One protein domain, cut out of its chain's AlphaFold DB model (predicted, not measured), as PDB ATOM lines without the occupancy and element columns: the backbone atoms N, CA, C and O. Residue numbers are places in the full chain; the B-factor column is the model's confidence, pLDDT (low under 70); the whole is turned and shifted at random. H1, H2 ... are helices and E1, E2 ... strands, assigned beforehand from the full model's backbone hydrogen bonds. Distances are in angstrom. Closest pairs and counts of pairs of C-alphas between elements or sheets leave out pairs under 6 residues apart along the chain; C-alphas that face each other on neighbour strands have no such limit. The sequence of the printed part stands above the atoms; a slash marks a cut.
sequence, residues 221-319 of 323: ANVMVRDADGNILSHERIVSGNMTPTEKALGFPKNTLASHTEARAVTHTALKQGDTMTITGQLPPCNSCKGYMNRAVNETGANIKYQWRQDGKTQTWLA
ATOM      1  N   ALA A 221     198.019 237.807 188.848       97.06
ATOM      2  CA  ALA A 221     197.265 239.041 188.697       97.06
ATOM      3  C   ALA A 221     198.200 240.249 188.664       97.06
ATOM      4  O   ALA A 221     199.222 240.288 189.352       97.06
ATOM      5  N   ASN A 222     197.836 241.246 187.864       97.44
ATOM      6  CA  ASN A 222     198.456 242.565 187.909       97.44
ATOM      7  C   ASN A 222     197.544 243.479 188.724       97.44
ATOM      8  O   ASN A 222     196.353 243.563 188.427       97.44
ATOM      9  N   VAL A 223     198.093 244.162 189.718       98.06
ATOM     10  CA  VAL A 223     197.351 245.053 190.608       98.06
ATOM     11  C   VAL A 223     197.885 246.459 190.413       98.06
ATOM     12  O   VAL A 223     199.094 246.672 190.437       98.06
ATOM     13  N   MET A 224     196.993 247.414 190.195       98.06
ATOM     14  CA  MET A 224     197.325 248.829 190.098       98.06
ATOM     15  C   MET A 224     196.421 249.604 191.039       98.06
ATOM     16  O   MET A 224     195.201 249.470 190.952       98.06
ATOM     17  N   VAL A 225     197.009 250.428 191.897       98.00
ATOM     18  CA  VAL A 225     196.268 251.333 192.775       98.00
ATOM     19  C   VAL A 225     196.523 252.764 192.358       98.00
ATOM     20  O   VAL A 225     197.660 253.150 192.075       98.00
ATOM     21  N   ARG A 226     195.445 253.538 192.311       97.81
ATOM     22  CA  ARG A 226     195.463 254.974 192.080       97.81
ATOM     23  C   ARG A 226     194.815 255.699 193.243       97.81
ATOM     24  O   ARG A 226     193.876 255.157 193.823       97.81
ATOM     25  N   ASP A 227     195.299 256.892 193.545       97.19
ATOM     26  CA  ASP A 227     194.611 257.797 194.464       97.19
ATOM     27  C   ASP A 227     193.364 258.418 193.808       97.19
ATOM     28  O   ASP A 227     193.034 258.134 192.649       97.19
ATOM     29  N   ALA A 228     192.660 259.261 194.565       95.88
ATOM     30  CA  ALA A 228     191.474 259.977 194.099       95.88
ATOM     31  C   ALA A 228     191.760 260.949 192.936       95.88
ATOM     32  O   ALA A 228     190.875 261.184 192.113       95.88
ATOM     33  N   ASP A 229     192.988 261.467 192.837       94.25
ATOM     34  CA  ASP A 229     193.430 262.374 191.770       94.25
ATOM     35  C   ASP A 229     193.895 261.613 190.510       94.25
ATOM     36  O   ASP A 229     194.170 262.202 189.462       94.25
ATOM     37  N   GLY A 230     193.961 260.279 190.584       94.12
ATOM     38  CA  GLY A 230     194.336 259.390 189.488       94.12
ATOM     39  C   GLY A 230     195.833 259.080 189.389       94.12
ATOM     40  O   GLY A 230     196.234 258.355 188.458       94.12
ATOM     41  N   ASN A 231     196.655 259.558 190.328       94.88
ATOM     42  CA  ASN A 231     198.079 259.232 190.400       94.88
ATOM     43  C   ASN A 231     198.254 257.767 190.781       94.88
ATOM     44  O   ASN A 231     197.518 257.230 191.603       94.88
ATOM     45  N   ILE A 232     199.238 257.097 190.185       95.56
ATOM     46  CA  ILE A 232     199.519 255.699 190.513       95.56
ATOM     47  C   ILE A 232     200.252 255.668 191.855       95.56
ATOM     48  O   ILE A 232     201.341 256.220 191.968       95.56
ATOM     49  N   LEU A 233     199.660 255.009 192.849       95.25
ATOM     50  CA  LEU A 233     200.271 254.776 194.157       95.25
ATOM     51  C   LEU A 233     201.122 253.507 194.147       95.25
ATOM     52  O   LEU A 233     202.220 253.474 194.699       95.25
ATOM     53  N   SER A 234     200.624 252.453 193.499       96.25
ATOM     54  CA  SER A 234     201.330 251.178 193.392       96.25
ATOM     55  C   SER A 234     200.964 250.436 192.111       96.25
ATOM     56  O   SER A 234     199.878 250.590 191.544       96.25
ATOM     57  N   HIS A 235     201.900 249.616 191.637       96.25
ATOM     58  CA  HIS A 235     201.678 248.708 190.525       96.25
ATOM     59  C   HIS A 235     202.511 247.448 190.742       96.25
ATOM     60  O   HIS A 235     203.735 247.497 190.668       96.25
ATOM     61  N   GLU A 236     201.863 246.315 190.979       95.88
ATOM     62  CA  GLU A 236     202.545 245.066 191.306       95.88
ATOM     63  C   GLU A 236     202.006 243.860 190.532       95.88
ATOM     64  O   GLU A 236     200.889 243.863 190.008       95.88
ATOM     65  N   ARG A 237     202.825 242.809 190.422       95.75
ATOM     66  CA  ARG A 237     202.364 241.467 190.044       95.75
ATOM     67  C   ARG A 237     202.298 240.577 191.277       95.75
ATOM     68  O   ARG A 237     203.302 240.430 191.968       95.75
ATOM     69  N   ILE A 238     201.171 239.899 191.453       95.62
ATOM     70  CA  ILE A 238     200.972 238.887 192.493       95.62
ATOM     71  C   ILE A 238     200.794 237.519 191.831       95.62
ATOM     72  O   ILE A 238     200.127 237.401 190.801       95.62
ATOM     73  N   VAL A 239     201.381 236.489 192.441       95.31
ATOM     74  CA  VAL A 239     201.272 235.079 192.038       95.31
ATOM     75  C   VAL A 239     200.668 234.282 193.197       95.31
ATOM     76  O   VAL A 239     201.020 234.531 194.352       95.31
ATOM     77  N   SER A 240     199.741 233.363 192.921       92.81
ATOM     78  CA  SER A 240     199.107 232.506 193.935       92.81
ATOM     79  C   SER A 240     200.039 231.397 194.441       92.81
ATOM     80  O   SER A 240     201.067 231.114 193.835       92.81
ATOM     81  N   GLY A 241     199.671 230.718 195.533       86.88
ATOM     82  CA  GLY A 241     200.307 229.459 195.968       86.88
ATOM     83  C   GLY A 241     201.634 229.596 196.729       86.88
ATOM     84  O   GLY A 241     201.932 228.764 197.583       86.88
ATOM     85  N   ASN A 242     202.399 230.672 196.524       89.31
ATOM     86  CA  ASN A 242     203.625 230.940 197.290       89.31
ATOM     87  C   ASN A 242     203.316 231.480 198.702       89.31
ATOM     88  O   ASN A 242     203.509 232.669 198.960       89.31
ATOM     89  N   MET A 243     202.714 230.659 199.571       93.44
ATOM     90  CA  MET A 243     202.218 231.079 200.891       93.44
ATOM     91  C   MET A 243     203.328 231.609 201.803       93.44
ATOM     92  O   MET A 243     204.320 230.915 202.043       93.44
ATOM     93  N   THR A 244     203.119 232.791 202.379       92.88
ATOM     94  CA  THR A 244     203.959 233.313 203.462       92.88
ATOM     95  C   THR A 244     203.795 232.445 204.719       92.88
ATOM     96  O   THR A 244     202.787 231.747 204.868       92.88
ATOM     97  N   PRO A 245     204.744 232.474 205.675       95.81
ATOM     98  CA  PRO A 245     204.575 231.777 206.950       95.81
ATOM     99  C   PRO A 245     203.290 232.180 207.691       95.81
ATOM    100  O   PRO A 245     202.634 231.328 208.284       95.81
ATOM    101  N   THR A 246     202.895 233.455 207.604       94.50
ATOM    102  CA  THR A 246     201.663 233.966 208.218       94.50
ATOM    103  C   THR A 246     200.409 233.411 207.547       94.50
ATOM    104  O   THR A 246     199.473 233.028 208.243       94.50
ATOM    105  N   GLU A 247     200.393 233.282 206.219       95.75
ATOM    106  CA  GLU A 247     199.288 232.638 205.501       95.75
ATOM    107  C   GLU A 247     199.227 231.137 205.793       95.75
ATOM    108  O   GLU A 247     198.141 230.608 206.026       95.75
ATOM    109  N   LYS A 248     200.376 230.446 205.848       96.31
ATOM    110  CA  LYS A 248     200.442 229.018 206.213       96.31
ATOM    111  C   LYS A 248     199.867 228.766 207.606       96.31
ATOM    112  O   LYS A 248     199.134 227.794 207.786       96.31
ATOM    113  N   ALA A 249     200.149 229.656 208.559       97.19
ATOM    114  CA  ALA A 249     199.667 229.563 209.935       97.19
ATOM    115  C   ALA A 249     198.133 229.651 210.066       97.19
ATOM    116  O   ALA A 249     197.592 229.209 211.076       97.19
ATOM    117  N   LEU A 250     197.414 230.155 209.052       95.62
ATOM    118  CA  LEU A 250     195.945 230.181 209.058       95.62
ATOM    119  C   LEU A 250     195.313 228.779 209.007       95.62
ATOM    120  O   LEU A 250     194.130 228.642 209.326       95.62
ATOM    121  N   GLY A 251     196.077 227.760 208.596       97.00
ATOM    122  CA  GLY A 251     195.607 226.384 208.442       97.00
ATOM    123  C   GLY A 251     194.641 226.192 207.267       97.00
ATOM    124  O   GLY A 251     194.112 227.146 206.692       97.00
ATOM    125  N   PHE A 252     194.407 224.937 206.885       94.88
ATOM    126  CA  PHE A 252     193.465 224.606 205.814       94.88
ATOM    127  C   PHE A 252     192.007 224.771 206.286       94.88
ATOM    128  O   PHE A 252     191.696 224.370 207.409       94.88
ATOM    129  N   PRO A 253     191.091 225.343 205.470       93.81
ATOM    130  CA  PRO A 253     191.275 225.835 204.091       93.81
ATOM    131  C   PRO A 253     191.635 227.328 203.983       93.81
ATOM    132  O   PRO A 253     191.734 227.870 202.879       93.81
ATOM    133  N   LYS A 254     191.794 228.026 205.113       95.75
ATOM    134  CA  LYS A 254     191.992 229.484 205.149       95.75
ATOM    135  C   LYS A 254     193.304 229.912 204.497       95.75
ATOM    136  O   LYS A 254     193.319 230.930 203.813       95.75
ATOM    137  N   ASN A 255     194.369 229.132 204.662       95.44
ATOM    138  CA  ASN A 255     195.671 229.379 204.041       95.44
ATOM    139  C   ASN A 255     195.583 229.399 202.502       95.44
ATOM    140  O   ASN A 255     196.073 230.332 201.866       95.44
ATOM    141  N   THR A 256     194.877 228.436 201.904       94.38
ATOM    142  CA  THR A 256     194.640 228.356 200.457       94.38
ATOM    143  C   THR A 256     193.878 229.574 199.966       94.38
ATOM    144  O   THR A 256     194.344 230.241 199.044       94.38
ATOM    145  N   LEU A 257     192.773 229.927 200.627       95.12
ATOM    146  CA  LEU A 257     191.963 231.087 200.251       95.12
ATOM    147  C   LEU A 257     192.721 232.412 200.399       95.12
ATOM    148  O   LEU A 257     192.584 233.285 199.545       95.12
ATOM    149  N   ALA A 258     193.528 232.559 201.451       95.25
ATOM    150  CA  ALA A 258     194.355 233.746 201.659       95.25
ATOM    151  C   ALA A 258     195.436 233.892 200.577       95.25
ATOM    152  O   ALA A 258     195.770 235.006 200.195       95.25
ATOM    153  N   SER A 259     195.930 232.775 200.033       96.00
ATOM    154  CA  SER A 259     196.967 232.767 198.996       96.00
ATOM    155  C   SER A 259     196.477 233.118 197.585       96.00
ATOM    156  O   SER A 259     197.294 233.220 196.665       96.00
ATOM    157  N   HIS A 260     195.165 233.286 197.385       96.56
ATOM    158  CA  HIS A 260     194.617 233.752 196.112       96.56
ATOM    159  C   HIS A 260     195.095 235.178 195.819       96.56
ATOM    160  O   HIS A 260     195.246 236.002 196.724       96.56
ATOM    161  N   THR A 261     195.328 235.491 194.545       97.31
ATOM    162  CA  THR A 261     195.913 236.779 194.155       97.31
ATOM    163  C   THR A 261     195.022 237.960 194.533       97.31
ATOM    164  O   THR A 261     195.546 238.990 194.949       97.31
ATOM    165  N   GLU A 262     193.697 237.817 194.466       97.56
ATOM    166  CA  GLU A 262     192.757 238.879 194.835       97.56
ATOM    167  C   GLU A 262     192.714 239.110 196.346       97.56
ATOM    168  O   GLU A 262     192.685 240.258 196.783       97.56
ATOM    169  N   ALA A 263     192.739 238.033 197.141       97.19
ATOM    170  CA  ALA A 263     192.773 238.130 198.599       97.19
ATOM    171  C   ALA A 263     194.070 238.807 199.064       97.19
ATOM    172  O   ALA A 263     194.026 239.727 199.883       97.19
ATOM    173  N   ARG A 264     195.211 238.431 198.474       96.69
ATOM    174  CA  ARG A 264     196.502 239.088 198.717       96.69
ATOM    175  C   ARG A 264     196.503 240.551 198.316       96.69
ATOM    176  O   ARG A 264     196.945 241.373 199.109       96.69
ATOM    177  N   ALA A 265     195.990 240.873 197.128       97.56
ATOM    178  CA  ALA A 265     195.960 242.244 196.624       97.56
ATOM    179  C   ALA A 265     195.307 243.190 197.636       97.56
ATOM    180  O   ALA A 265     195.893 244.207 198.001       97.56
ATOM    181  N   VAL A 266     194.128 242.817 198.142       97.81
ATOM    182  CA  VAL A 266     193.377 243.665 199.078       97.81
ATOM    183  C   VAL A 266     193.893 243.611 200.514       97.81
ATOM    184  O   VAL A 266     193.650 244.543 201.269       97.81
ATOM    185  N   THR A 267     194.595 242.544 200.904       96.00
ATOM    186  CA  THR A 267     195.129 242.404 202.271       96.00
ATOM    187  C   THR A 267     196.486 243.089 202.425       96.00
ATOM    188  O   THR A 267     196.781 243.642 203.480       96.00
ATOM    189  N   HIS A 268     197.331 243.044 201.392       94.75
ATOM    190  CA  HIS A 268     198.703 243.557 201.449       94.75
ATOM    191  C   HIS A 268     198.852 244.974 200.893       94.75
ATOM    192  O   HIS A 268     199.888 245.600 201.106       94.75
ATOM    193  N   THR A 269     197.829 245.504 200.218       96.19
ATOM    194  CA  THR A 269     197.832 246.893 199.757       96.19
ATOM    195  C   THR A 269     196.975 247.752 200.670       96.19
ATOM    196  O   THR A 269     195.767 247.553 200.769       96.19
ATOM    197  N   ALA A 270     197.591 248.741 201.317       96.06
ATOM    198  CA  ALA A 270     196.855 249.738 202.078       96.06
ATOM    199  C   ALA A 270     196.025 250.609 201.121       96.06
ATOM    200  O   ALA A 270     196.581 251.273 200.247       96.06
ATOM    201  N   LEU A 271     194.705 250.598 201.300       97.56
ATOM    202  CA  LEU A 271     193.756 251.396 200.531       97.56
ATOM    203  C   LEU A 271     193.141 252.483 201.408       97.56
ATOM    204  O   LEU A 271     192.808 252.237 202.572       97.56
ATOM    205  N   LYS A 272     192.978 253.676 200.843       97.69
ATOM    206  CA  LYS A 272     192.297 254.811 201.467       97.69
ATOM    207  C   LYS A 272     190.963 255.082 200.778       97.69
ATOM    208  O   LYS A 272     190.702 254.636 199.662       97.69
ATOM    209  N   GLN A 273     190.115 255.849 201.452       97.75
ATOM    210  CA  GLN A 273     188.845 256.279 200.887       97.75
ATOM    211  C   GLN A 273     189.072 257.081 199.601       97.75
ATOM    212  O   GLN A 273     189.851 258.031 199.590       97.75
ATOM    213  N   GLY A 274     188.359 256.709 198.536       96.94
ATOM    214  CA  GLY A 274     188.488 257.333 197.217       96.94
ATOM    215  C   GLY A 274     189.544 256.701 196.305       96.94
ATOM    216  O   GLY A 274     189.447 256.876 195.090       96.94
ATOM    217  N   ASP A 275     190.474 255.902 196.841       98.25
ATOM    218  CA  ASP A 275     191.441 255.172 196.018       98.25
ATOM    219  C   ASP A 275     190.725 254.215 195.059       98.25
ATOM    220  O   ASP A 275     189.641 253.693 195.338       98.25
ATOM    221  N   THR A 276     191.356 253.943 193.921       98.38
ATOM    222  CA  THR A 276     190.882 252.964 192.947       98.38
ATOM    223  C   THR A 276     191.915 251.867 192.745       98.38
ATOM    224  O   THR A 276     192.986 252.099 192.185       98.38
ATOM    225  N   MET A 277     191.567 250.642 193.131       98.56
ATOM    226  CA  MET A 277     192.345 249.439 192.845       98.56
ATOM    227  C   MET A 277     191.770 248.723 191.622       98.56
ATOM    228  O   MET A 277     190.604 248.329 191.603       98.56
ATOM    229  N   THR A 278     192.602 248.507 190.606       98.50
ATOM    230  CA  THR A 278     192.289 247.652 189.456       98.50
ATOM    231  C   THR A 278     193.122 246.379 189.518       98.50
ATOM    232  O   THR A 278     194.351 246.437 189.488       98.50
ATOM    233  N   ILE A 279     192.450 245.233 189.575       98.38
ATOM    234  CA  ILE A 279     193.059 243.905 189.555       98.38
ATOM    235  C   ILE A 279     192.760 243.265 188.200       98.38
ATOM    236  O   ILE A 279     191.600 243.044 187.857       98.38
ATOM    237  N   THR A 280     193.798 242.938 187.439       98.19
ATOM    238  CA  THR A 280     193.687 242.219 186.165       98.19
ATOM    239  C   THR A 280     194.192 240.796 186.350       98.19
ATOM    240  O   THR A 280     195.406 240.577 186.388       98.19
ATOM    241  N   GLY A 281     193.271 239.843 186.477       96.88
ATOM    242  CA  GLY A 281     193.579 238.425 186.649       96.88
ATOM    243  C   GLY A 281     193.328 237.582 185.398       96.88
ATOM    244  O   GLY A 281     192.813 238.054 184.382       96.88
ATOM    245  N   GLN A 282     193.733 236.314 185.470       95.38
ATOM    246  CA  GLN A 282     193.613 235.352 184.365       95.38
ATOM    247  C   GLN A 282     192.223 234.707 184.267       95.38
ATOM    248  O   GLN A 282     191.790 234.365 183.172       95.38
ATOM    249  N   LEU A 283     191.531 234.542 185.398       95.94
ATOM    250  CA  LEU A 283     190.257 233.824 185.521       95.94
ATOM    251  C   LEU A 283     189.173 234.712 186.153       95.94
ATOM    252  O   LEU A 283     189.513 235.723 186.772       95.94
ATOM    253  N   PRO A 284     187.877 234.366 186.030       97.31
ATOM    254  CA  PRO A 284     186.824 235.046 186.781       97.31
ATOM    255  C   PRO A 284     187.066 234.950 188.296       97.31
ATOM    256  O   PRO A 284     187.529 233.911 188.775       97.31
ATOM    257  N   PRO A 285     186.716 235.991 189.075       97.06
ATOM    258  CA  PRO A 285     186.968 235.987 190.508       97.06
ATOM    259  C   PRO A 285     186.027 234.993 191.196       97.06
ATOM    260  O   PRO A 285     184.810 235.004 190.962       97.06
ATOM    261  N   CYS A 286     186.565 234.142 192.071       96.81
ATOM    262  CA  CYS A 286     185.755 233.179 192.820       96.81
ATOM    263  C   CYS A 286     184.910 233.869 193.911       96.81
ATOM    264  O   CYS A 286     185.159 235.017 194.290       96.81
ATOM    265  N   ASN A 287     183.910 233.169 194.459       96.88
ATOM    266  CA  ASN A 287     183.001 233.744 195.463       96.88
ATOM    267  C   ASN A 287     183.726 234.214 196.736       96.88
ATOM    268  O   ASN A 287     183.394 235.269 197.271       96.88
ATOM    269  N   SER A 288     184.753 233.481 197.185       96.38
ATOM    270  CA  SER A 288     185.574 233.885 198.333       96.38
ATOM    271  C   SER A 288     186.348 235.177 198.044       96.38
ATOM    272  O   SER A 288     186.293 236.115 198.835       96.38
ATOM    273  N   CYS A 289     187.001 235.276 196.879       97.38
ATOM    274  CA  CYS A 289     187.741 236.472 196.459       97.38
ATOM    275  C   CYS A 289     186.833 237.701 196.320       97.38
ATOM    276  O   CYS A 289     187.197 238.791 196.764       97.38
ATOM    277  N   LYS A 290     185.618 237.526 195.784       97.75
ATOM    278  CA  LYS A 290     184.590 238.579 195.783       97.75
ATOM    279  C   LYS A 290     184.262 239.044 197.202       97.75
ATOM    280  O   LYS A 290     184.125 240.242 197.427       97.75
ATOM    281  N   GLY A 291     184.177 238.120 198.160       97.00
ATOM    282  CA  GLY A 291     183.990 238.428 199.579       97.00
ATOM    283  C   GLY A 291     185.103 239.307 200.156       97.00
ATOM    284  O   GLY A 291     184.799 240.333 200.763       97.00
ATOM    285  N   TYR A 292     186.371 238.956 199.912       97.38
ATOM    286  CA  TYR A 292     187.530 239.756 200.339       97.38
ATOM    287  C   TYR A 292     187.519 241.162 199.730       97.38
ATOM    288  O   TYR A 292     187.655 242.144 200.457       97.38
ATOM    289  N   MET A 293     187.284 241.275 198.419       98.25
ATOM    290  CA  MET A 293     187.223 242.576 197.745       98.25
ATOM    291  C   MET A 293     186.050 243.432 198.239       98.25
ATOM    292  O   MET A 293     186.235 244.604 198.546       98.25
ATOM    293  N   ASN A 294     184.853 242.855 198.385       97.75
ATOM    294  CA  ASN A 294     183.700 243.574 198.932       97.75
ATOM    295  C   ASN A 294     183.973 244.049 200.363       97.75
ATOM    296  O   ASN A 294     183.633 245.174 200.720       97.75
ATOM    297  N   ARG A 295     184.584 243.204 201.198       97.00
ATOM    298  CA  ARG A 295     184.970 243.578 202.561       97.00
ATOM    299  C   ARG A 295     185.939 244.765 202.548       97.00
ATOM    300  O   ARG A 295     185.657 245.747 203.223       97.00
ATOM    301  N   ALA A 296     186.980 244.721 201.718       97.62
ATOM    302  CA  ALA A 296     187.946 245.809 201.586       97.62
ATOM    303  C   ALA A 296     187.304 247.132 201.123       97.62
ATOM    304  O   ALA A 296     187.618 248.181 201.683       97.62
ATOM    305  N   VAL A 297     186.350 247.098 200.179       97.81
ATOM    306  CA  VAL A 297     185.559 248.288 199.790       97.81
ATOM    307  C   VAL A 297     184.784 248.855 200.983       97.81
ATOM    308  O   VAL A 297     184.752 250.068 201.181       97.81
ATOM    309  N   ASN A 298     184.159 247.996 201.792       97.06
ATOM    310  CA  ASN A 298     183.376 248.439 202.947       97.06
ATOM    311  C   ASN A 298     184.254 249.006 204.073       97.06
ATOM    312  O   ASN A 298     183.839 249.954 204.732       97.06
ATOM    313  N   GLU A 299     185.439 248.438 204.291       96.31
ATOM    314  CA  GLU A 299     186.354 248.850 205.362       96.31
ATOM    315  C   GLU A 299     187.135 250.121 205.015       96.31
ATOM    316  O   GLU A 299     187.365 250.952 205.888       96.31
ATOM    317  N   THR A 300     187.529 250.295 203.751       97.25
ATOM    318  CA  THR A 300     188.417 251.403 203.343       97.25
ATOM    319  C   THR A 300     187.696 252.527 202.608       97.25
ATOM    320  O   THR A 300     188.214 253.636 202.529       97.25
ATOM    321  N   GLY A 301     186.511 252.269 202.046       96.75
ATOM    322  CA  GLY A 301     185.827 253.215 201.162       96.75
ATOM    323  C   GLY A 301     186.508 253.394 199.799       96.75
ATOM    324  O   GLY A 301     186.184 254.342 199.084       96.75
ATOM    325  N   ALA A 302     187.452 252.519 199.444       97.94
ATOM    326  CA  ALA A 302     188.067 252.476 198.123       97.94
ATOM    327  C   ALA A 302     187.143 251.820 197.084       97.94
ATOM    328  O   ALA A 302     186.215 251.077 197.413       97.94
ATOM    329  N   ASN A 303     187.441 252.045 195.808       98.06
ATOM    330  CA  ASN A 303     186.797 251.395 194.675       98.06
ATOM    331  C   ASN A 303     187.675 250.244 194.172       98.06
ATOM    332  O   ASN A 303     188.807 250.464 193.747       98.06
ATOM    333  N   ILE A 304     187.155 249.013 194.177       98.44
ATOM    334  CA  ILE A 304     187.887 247.845 193.669       98.44
ATOM    335  C   ILE A 304     187.215 247.325 192.396       98.44
ATOM    336  O   ILE A 304     186.037 246.955 192.388       98.44
ATOM    337  N   LYS A 305     187.990 247.271 191.313       98.38
ATOM    338  CA  LYS A 305     187.589 246.768 190.000       98.38
ATOM    339  C   LYS A 305     188.425 245.546 189.639       98.38
ATOM    340  O   LYS A 305     189.648 245.622 189.587       98.38
ATOM    341  N   TYR A 306     187.763 244.445 189.316       98.50
ATOM    342  CA  TYR A 306     188.400 243.231 188.821       98.50
ATOM    343  C   TYR A 306     188.136 243.057 187.323       98.50
ATOM    344  O   TYR A 306     187.008 243.234 186.859       98.50
ATOM    345  N   GLN A 307     189.164 242.700 186.557       98.38
ATOM    346  CA  GLN A 307     189.091 242.450 185.120       98.38
ATOM    347  C   GLN A 307     189.757 241.121 184.771       98.38
ATOM    348  O   GLN A 307     190.793 240.771 185.330       98.38
ATOM    349  N   TRP A 308     189.186 240.404 183.809       97.81
ATOM    350  CA  TRP A 308     189.771 239.182 183.257       97.81
ATOM    351  C   TRP A 308     189.406 239.041 181.781       97.81
ATOM    352  O   TRP A 308     188.513 239.727 181.277       97.81
ATOM    353  N   ARG A 309     190.116 238.168 181.067       96.94
ATOM    354  CA  ARG A 309     189.792 237.810 179.682       96.94
ATOM    355  C   ARG A 309     189.029 236.492 179.669       96.94
ATOM    356  O   ARG A 309     189.454 235.530 180.295       96.94
ATOM    357  N   GLN A 310     187.925 236.455 178.937       96.19
ATOM    358  CA  GLN A 310     187.133 235.254 178.710       96.19
ATOM    359  C   GLN A 310     186.551 235.324 177.298       96.19
ATOM    360  O   GLN A 310     185.995 236.354 176.915       96.19
ATOM    361  N   ASP A 311     186.743 234.266 176.510       96.25
ATOM    362  CA  ASP A 311     186.263 234.163 175.124       96.25
ATOM    363  C   ASP A 311     186.696 235.355 174.246       96.25
ATOM    364  O   ASP A 311     185.909 235.962 173.519       96.25
ATOM    365  N   GLY A 312     187.960 235.771 174.393       94.75
ATOM    366  CA  GLY A 312     188.540 236.924 173.692       94.75
ATOM    367  C   GLY A 312     188.059 238.295 174.187       94.75
ATOM    368  O   GLY A 312     188.643 239.319 173.827       94.75
ATOM    369  N   LYS A 313     187.056 238.355 175.066       97.06
ATOM    370  CA  LYS A 313     186.471 239.601 175.576       97.06
ATOM    371  C   LYS A 313     187.001 239.934 176.968       97.06
ATOM    372  O   LYS A 313     187.278 239.050 177.775       97.06
ATOM    373  N   THR A 314     187.161 241.226 177.251       97.81
ATOM    374  CA  THR A 314     187.466 241.697 178.607       97.81
ATOM    375  C   THR A 314     186.177 241.747 179.406       97.81
ATOM    376  O   THR A 314     185.281 242.525 179.092       97.81
ATOM    377  N   GLN A 315     186.105 240.936 180.450       98.25
ATOM    378  CA  GLN A 315     185.045 240.980 181.443       98.25
ATOM    379  C   GLN A 315     185.464 241.895 182.592       98.25
ATOM    380  O   GLN A 315     186.652 242.124 182.836       98.25
ATOM    381  N   THR A 316     184.488 242.474 183.283       97.94
ATOM    382  CA  THR A 316     184.735 243.351 184.428       97.94
ATOM    383  C   THR A 316     183.711 243.075 185.515       97.94
ATOM    384  O   THR A 316     182.529 242.890 185.240       97.94
ATOM    385  N   TRP A 317     184.175 243.077 186.758       97.94
ATOM    386  CA  TRP A 317     183.346 243.003 187.948       97.94
ATOM    387  C   TRP A 317     183.761 244.114 188.913       97.94
ATOM    388  O   TRP A 317     184.950 244.337 189.135       97.94
ATOM    389  N   LEU A 318     182.781 244.826 189.463       97.88
ATOM    390  CA  LEU A 318     182.997 245.861 190.469       97.88
ATOM    391  C   LEU A 318     182.622 245.302 191.836       97.88
ATOM    392  O   LEU A 318     181.542 244.724 191.993       97.88
ATOM    393  N   ALA A 319     183.510 245.478 192.810       97.25
ATOM    394  CA  ALA A 319     183.216 245.126 194.186       97.25
ATOM    395  C   ALA A 319     182.112 246.044 194.730       97.25
ATOM    396  O   ALA A 319     182.151 247.264 194.570       97.25
TER     397      ALA A 319
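This is residues 221 to 319 of the 323 residues of an uncharacterized protein of Aliikangiella marina (UniProt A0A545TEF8). A twisted sheet of five strands has two helices, H3 and H4, side by side over one face, and no named helix over the other. Two very short helices, H1 and H2, make a small head off the sheet, reached from the end of edge strand E2. The 99 printed residues hold four named helices and five named strands in the order E1 E2 H1 H2 H3 E3 H4 E4 E5. The sheet is mixed, in the order E2 E1 E3 E4 E5, and the class is mixed, helices and strands. The whole is compact, with a radius of gyration of the C-alphas of 13.2 A and spans of 39 by 34 by 22 A.

Find C-alpha 221 at (197.265, 239.041, 188.697); from there E1 runs through residue 226. E2, residues 232 to 239, covers 20.8 A. Next come H1, residues 245 to 248, H2, residues 254 to 258, and H3, residues 261 to 268. E3 is residues 276 to 281. Find C-alpha 287 at (183.001, 233.744, 195.463), where H4 begins, running 20.1 A to residue 300. E4, residues 303 to 310, covers 22.7 A, and E5, residues 313 to 318, ends at C-alpha 318, (182.997, 245.861, 190.469).

Start at the hairpin E1 and E2, antiparallel, where N 223 and O 236 are 2.8 A apart, within hydrogen-bond range. On the other side of E1 look for antiparallel E3, with N 224 and O 278 at 2.9 A. E3 and E4 are parallel, with N 279 and O 305 at 2.8 A; E3, H4 and E4 form a strand-helix-strand unit, two parallel neighbour strands with a helix between, its crossover right-handed. E4 and E5 are an antiparallel hairpin, with N 306 and O 317 at 2.8 A. H3 is on the sheet at a height of 8.6 A, over E1, and only just slantwise to it at 31 degrees on the local plane. H4 is on the same face at a height of 9.7 A, over E4 and E5, along E4 at 11 degrees on the local plane. H3 and H4 touch at a shallow tilt of 25 degrees, the same way; their closest C-alphas are Ala 263 and Cys 289, 5.7 A apart. H1 and H2 are not on the sheet and touch, closest at the C-alphas of Glu 247 and Asn 255, 5.1 A. In H2, H3 and H4 every O i to N i+4 pair is within hydrogen-bond range; H1 is too short for one.

The C-alphas farthest apart, Asp 229 and Phe 252, are 40.3 A from each other. The printed part has no cut and no long link. Its mean pLDDT is 96.5, and no printed residue is under 70.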